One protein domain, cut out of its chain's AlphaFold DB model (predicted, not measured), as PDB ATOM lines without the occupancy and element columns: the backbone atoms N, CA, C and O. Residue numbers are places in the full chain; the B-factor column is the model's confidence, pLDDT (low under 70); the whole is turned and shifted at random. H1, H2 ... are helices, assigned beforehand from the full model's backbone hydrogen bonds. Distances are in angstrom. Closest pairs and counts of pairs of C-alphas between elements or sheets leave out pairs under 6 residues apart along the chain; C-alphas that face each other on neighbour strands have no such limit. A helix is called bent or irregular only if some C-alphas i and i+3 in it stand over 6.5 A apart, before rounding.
ATOM      1  N   LYS A   2      48.058  46.184  47.333       54.12
ATOM      2  CA  LYS A   2      46.687  46.581  47.748       54.12
ATOM      3  C   LYS A   2      45.552  46.130  46.801       54.12
ATOM      4  O   LYS A   2      44.493  45.740  47.279       54.12
ATOM      5  N   VAL A   3      45.779  46.104  45.484       54.84
ATOM      6  CA  VAL A   3      44.759  45.733  44.473       54.84
ATOM      7  C   VAL A   3      44.291  44.280  44.627       54.84
ATOM      8  O   VAL A   3      43.095  44.000  44.643       54.84
ATOM      9  N   ARG A   4      45.237  43.363  44.860       55.88
ATOM     10  CA  ARG A   4      44.976  41.925  45.029       55.88
ATOM     11  C   ARG A   4      44.052  41.628  46.218       55.88
ATOM     12  O   ARG A   4      43.199  40.752  46.128       55.88
ATOM     13  N   ARG A   5      44.178  42.389  47.316       59.53
ATOM     14  CA  ARG A   5      43.331  42.242  48.516       59.53
ATOM     15  C   ARG A   5      41.896  42.732  48.290       59.53
ATOM     16  O   ARG A   5      40.968  42.128  48.817       59.53
ATOM     17  N   LYS A   6      41.705  43.782  47.482       56.78
ATOM     18  CA  LYS A   6      40.379  44.353  47.189       56.78
ATOM     19  C   LYS A   6      39.535  43.404  46.325       56.78
ATOM     20  O   LYS A   6      38.371  43.179  46.628       56.78
ATOM     21  N   ILE A   7      40.149  42.772  45.322       58.12
ATOM     22  CA  ILE A   7      39.493  41.785  44.443       58.12
ATOM     23  C   ILE A   7      39.064  40.537  45.237       58.12
ATOM     24  O   ILE A   7      37.927  40.081  45.116       58.12
ATOM     25  N   LEU A   8      39.931  40.041  46.131       58.06
ATOM     26  CA  LEU A   8      39.629  38.895  47.001       58.06
ATOM     27  C   LEU A   8      38.430  39.134  47.936       58.06
ATOM     28  O   LEU A   8      37.685  38.201  48.229       58.06
ATOM     29  N   HIS A   9      38.237  40.369  48.408       62.94
ATOM     30  CA  HIS A   9      37.129  40.718  49.298       62.94
ATOM     31  C   HIS A   9      35.764  40.638  48.591       62.94
ATOM     32  O   HIS A   9      34.792  40.166  49.177       62.94
ATOM     33  N   HIS A  10      35.682  41.050  47.323       58.28
ATOM     34  CA  HIS A  10      34.441  40.978  46.543       58.28
ATOM     35  C   HIS A  10      34.101  39.547  46.099       58.28
ATOM     36  O   HIS A  10      32.928  39.183  46.078       58.28
ATOM     37  N   LEU A  11      35.109  38.708  45.833       57.69
ATOM     38  CA  LEU A  11      34.923  37.306  45.434       57.69
ATOM     39  C   LEU A  11      34.282  36.433  46.529       57.69
ATOM     40  O   LEU A  11      33.553  35.500  46.210       57.69
ATOM     41  N   LYS A  12      34.479  36.760  47.816       60.50
ATOM     42  CA  LYS A  12      33.849  36.049  48.950       60.50
ATOM     43  C   LYS A  12      32.322  36.196  49.023       60.50
ATOM     44  O   LYS A  12      31.695  35.405  49.717       60.50
ATOM     45  N   LYS A  13      31.731  37.192  48.348       65.25
ATOM     46  CA  LYS A  13      30.275  37.434  48.345       65.25
ATOM     47  C   LYS A  13      29.504  36.536  47.369       65.25
ATOM     48  O   LYS A  13      28.280  36.524  47.415       65.25
ATOM     49  N   PHE A  14      30.196  35.805  46.494       62.50
ATOM     50  CA  PHE A  14      29.561  34.967  45.480       62.50
ATOM     51  C   PHE A  14      29.456  33.508  45.944       62.50
ATOM     52  O   PHE A  14      30.408  32.980  46.530       62.50
ATOM     53  N   PRO A  15      28.330  32.819  45.676       78.19
ATOM     54  CA  PRO A  15      28.180  31.416  46.038       78.19
ATOM     55  C   PRO A  15      29.235  30.575  45.308       78.19
ATOM     56  O   PRO A  15      29.459  30.740  44.109       78.19
ATOM     57  N   ARG A  16      29.887  29.646  46.020       70.94
ATOM     58  CA  ARG A  16      30.997  28.828  45.479       70.94
ATOM     59  C   ARG A  16      30.635  28.107  44.174       70.94
ATOM     60  O   ARG A  16      31.477  27.989  43.293       70.94
ATOM     61  N   LEU A  17      29.377  27.692  44.026       71.94
ATOM     62  CA  LEU A  17      28.849  27.056  42.814       71.94
ATOM     63  C   LEU A  17      28.850  27.992  41.595       71.94
ATOM     64  O   LEU A  17      29.130  27.548  40.484       71.94
ATOM     65  N   PHE A  18      28.602  29.290  41.797       76.25
ATOM     66  CA  PHE A  18      28.685  30.296  40.736       76.25
ATOM     67  C   PHE A  18      30.131  30.492  40.276       76.25
ATOM     68  O   PHE A  18      30.393  30.502  39.078       76.25
ATOM     69  N   LEU A  19      31.080  30.559  41.214       76.44
ATOM     70  CA  LEU A  19      32.508  30.672  40.893       76.44
ATOM     71  C   LEU A  19      33.040  29.429  40.163       76.44
ATOM     72  O   LEU A  19      33.828  29.567  39.233       76.44
ATOM     73  N   LEU A  20      32.585  28.230  40.539       78.25
ATOM     74  CA  LEU A  20      32.957  26.975  39.872       78.25
ATOM     75  C   LEU A  20      32.383  26.879  38.452       78.25
ATOM     76  O   LEU A  20      33.102  26.496  37.531       78.25
ATOM     77  N   ARG A  21      31.112  27.263  38.255       78.94
ATOM     78  CA  ARG A  21      30.498  27.317  36.919       78.94
ATOM     79  C   ARG A  21      31.207  28.352  36.042       78.94
ATOM     80  O   ARG A  21      31.595  28.025  34.930       78.94
ATOM     81  N   LEU A  22      31.471  29.548  36.570       79.62
ATOM     82  CA  LEU A  22      32.202  30.603  35.864       79.62
ATOM     83  C   LEU A  22      33.627  30.173  35.482       79.62
ATOM     84  O   LEU A  22      34.067  30.440  34.368       79.62
ATOM     85  N   ALA A  23      34.337  29.482  36.377       80.25
ATOM     86  CA  ALA A  23      35.669  28.953  36.090       80.25
ATOM     87  C   ALA A  23      35.637  27.921  34.953       80.25
ATOM     88  O   ALA A  23      36.486  27.975  34.069       80.25
ATOM     89  N   ARG A  24      34.636  27.030  34.936       80.81
ATOM     90  CA  ARG A  24      34.464  26.035  33.869       80.81
ATOM     91  C   ARG A  24      34.186  26.686  32.512       80.81
ATOM     92  O   ARG A  24      34.824  26.315  31.530       80.81
ATOM     93  N   GLU A  25      33.305  27.681  32.463       84.06
ATOM     94  CA  GLU A  25      33.050  28.425  31.220       84.06
ATOM     95  C   GLU A  25      34.322  29.137  30.735       84.06
ATOM     96  O   GLU A  25      34.699  29.018  29.573       84.06
ATOM     97  N   LEU A  26      35.065  29.794  31.634       82.06
ATOM     98  CA  LEU A  26      36.332  30.451  31.294       82.06
ATOM     99  C   LEU A  26      37.399  29.471  30.784       82.06
ATOM    100  O   LEU A  26      38.139  29.822  29.865       82.06
ATOM    101  N   THR A  27      37.475  28.247  31.324       87.00
ATOM    102  CA  THR A  27      38.444  27.234  30.860       87.00
ATOM    103  C   THR A  27      38.202  26.755  29.434       87.00
ATOM    104  O   THR A  27      39.147  26.296  28.803       87.00
ATOM    105  N   VAL A  28      36.977  26.874  28.915       85.81
ATOM    106  CA  VAL A  28      36.643  26.501  27.530       85.81
ATOM    107  C   VAL A  28      36.676  27.724  26.618       85.81
ATOM    108  O   VAL A  28      37.244  27.662  25.530       85.81
ATOM    109  N   LEU A  29      36.143  28.856  27.085       86.69
ATOM    110  CA  LEU A  29      36.045  30.088  26.302       86.69
ATOM    111  C   LEU A  29      37.408  30.715  25.991       86.69
ATOM    112  O   LEU A  29      37.606  31.238  24.897       86.69
ATOM    113  N   LEU A  30      38.361  30.667  26.927       87.69
ATOM    114  CA  LEU A  30      39.702  31.217  26.711       87.69
ATOM    115  C   LEU A  30      40.481  30.489  25.602       87.69
ATOM    116  O   LEU A  30      40.952  31.169  24.689       87.69
ATOM    117  N   PRO A  31      40.618  29.146  25.610       91.50
ATOM    118  CA  PRO A  31      41.300  28.450  24.526       91.50
ATOM    119  C   PRO A  31      40.521  28.516  23.212       91.50
ATOM    120  O   PRO A  31      41.158  28.625  22.170       91.50
ATOM    121  N   SER A  32      39.181  28.524  23.223       88.31
ATOM    122  CA  SER A  32      38.412  28.702  21.982       88.31
ATOM    123  C   SER A  32      38.599  30.095  21.382       88.31
ATOM    124  O   SER A  32      38.740  30.222  20.170       88.31
ATOM    125  N   LEU A  33      38.651  31.142  22.215       90.69
ATOM    126  CA  LEU A  33      38.943  32.505  21.769       90.69
ATOM    127  C   LEU A  33      40.375  32.612  21.233       90.69
ATOM    128  O   LEU A  33      40.593  33.213  20.188       90.69
ATOM    129  N   PHE A  34      41.341  31.994  21.913       92.44
ATOM    130  CA  PHE A  34      42.727  31.943  21.449       92.44
ATOM    131  C   PHE A  34      42.857  31.204  20.110       92.44
ATOM    132  O   PHE A  34      43.509  31.702  19.196       92.44
ATOM    133  N   LEU A  35      42.191  30.055  19.965       91.25
ATOM    134  CA  LEU A  35      42.152  29.288  18.721       91.25
ATOM    135  C   LEU A  35      41.499  30.098  17.593       91.25
ATOM    136  O   LEU A  35      42.016  30.119  16.483       91.25
ATOM    137  N   LEU A  36      40.402  30.804  17.879       89.81
ATOM    138  CA  LEU A  36      39.744  31.680  16.911       89.81
ATOM    139  C   LEU A  36      40.678  32.806  16.452       89.81
ATOM    140  O   LEU A  36      40.801  33.036  15.254       89.81
ATOM    141  N   ILE A  37      41.378  33.466  17.381       87.19
ATOM    142  CA  ILE A  37      42.379  34.492  17.051       87.19
ATOM    143  C   ILE A  37      43.486  33.894  16.175       87.19
ATOM    144  O   ILE A  37      43.869  34.510  15.186       87.19
ATOM    145  N   LEU A  38      43.964  32.686  16.489       87.88
ATOM    146  CA  LEU A  38      44.984  31.995  15.698       87.88
ATOM    147  C   LEU A  38      44.496  31.693  14.271       87.88
ATOM    148  O   LEU A  38      45.202  31.993  13.311       87.88
ATOM    149  N   ILE A  39      43.280  31.155  14.128       87.12
ATOM    150  CA  ILE A  39      42.663  30.852  12.828       87.12
ATOM    151  C   ILE A  39      42.493  32.132  12.008       87.12
ATOM    152  O   ILE A  39      42.871  32.158  10.838       87.12
ATOM    153  N   LEU A  40      41.976  33.204  12.615       82.25
ATOM    154  CA  LEU A  40      41.817  34.496  11.944       82.25
ATOM    155  C   LEU A  40      43.161  35.069  11.475       82.25
ATOM    156  O   LEU A  40      43.217  35.655  10.400       82.25
ATOM    157  N   ASN A  41      44.241  34.857  12.233       79.38
ATOM    158  CA  ASN A  41      45.576  35.339  11.877       79.38
ATOM    159  C   ASN A  41      46.214  34.527  10.732       79.38
ATOM    160  O   ASN A  41      46.866  35.097   9.867       79.38
ATOM    161  N   ILE A  42      46.001  33.204  10.691       78.06
ATOM    162  CA  ILE A  42      46.495  32.331   9.604       78.06
ATOM    163  C   ILE A  42      45.714  32.570   8.302       78.06
ATOM    164  O   ILE A  42      46.286  32.531   7.216       78.06
ATOM    165  N   SER A  43      44.408  32.820   8.412       73.88
ATOM    166  CA  SER A  43      43.513  33.043   7.266       73.88
ATOM    167  C   SER A  43      43.582  34.470   6.719       73.88
ATOM    168  O   SER A  43      42.925  34.776   5.722       73.88
ATOM    169  N   ALA A  44      44.308  35.365   7.396       70.06
ATOM    170  CA  ALA A  44      44.365  36.767   7.030       70.06
ATOM    171  C   ALA A  44      45.033  36.918   5.651       70.06
ATOM    172  O   ALA A  44      46.152  36.438   5.451       70.06
TER     173      ALA A  44
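Overview. This is residues 2 to 44 of the 170 residues of an uncharacterized protein of Candidatus Gottesmanbacteria bacterium RIFCSPHIGHO2_01_FULL_47_48 (UniProt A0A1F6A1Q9). The model is an uneven, open V: a short helix, H1, and a much longer one, H2, are joined by a tight link at the corner, and nothing fills the space between the two arms. H2 makes most of the length, and H1 is the short arm set off from its first end. The printed part has 43 residues with two named helices, H1 then H2, and no named strand; the class is all helix. The whole is extended, with a radius of gyration of the C-alphas of 15.6 A, and its outline is flat, with spans of 43 by 27 by 8 A.

Along the chain. H1 is residues 2 to 11, from C-alpha 2 at (46.687, 46.581, 47.748) to C-alpha 11 at (34.923, 37.306, 45.434). H2 is residues 16 to 42 and measures 39.2 A from first to last C-alpha, ending with C-alpha 42 at (46.495, 32.331, 9.604). Neither helix is bent.

Arrangement. The link from H1 to H2 is tight, with 4 residues between them. H1 and H2 are only just apart, their closest C-alphas being 8.4 A from each other. Residues 2 to 10, which belong to H1, stand free, and so do residues 20 to 44, of which 20 to 42 belong to H2. In H1 every O i to N i+4 pair is within hydrogen-bond range; in H2 22 of 23 are.

Size, cuts and confidence. The two C-alphas farthest apart are those of Lys 13 and Ala 44, at 43.7 A. The printed part has no cut and no long link. The mean pLDDT of the printed part is 75.3, and residues 2 to 14 are under 70.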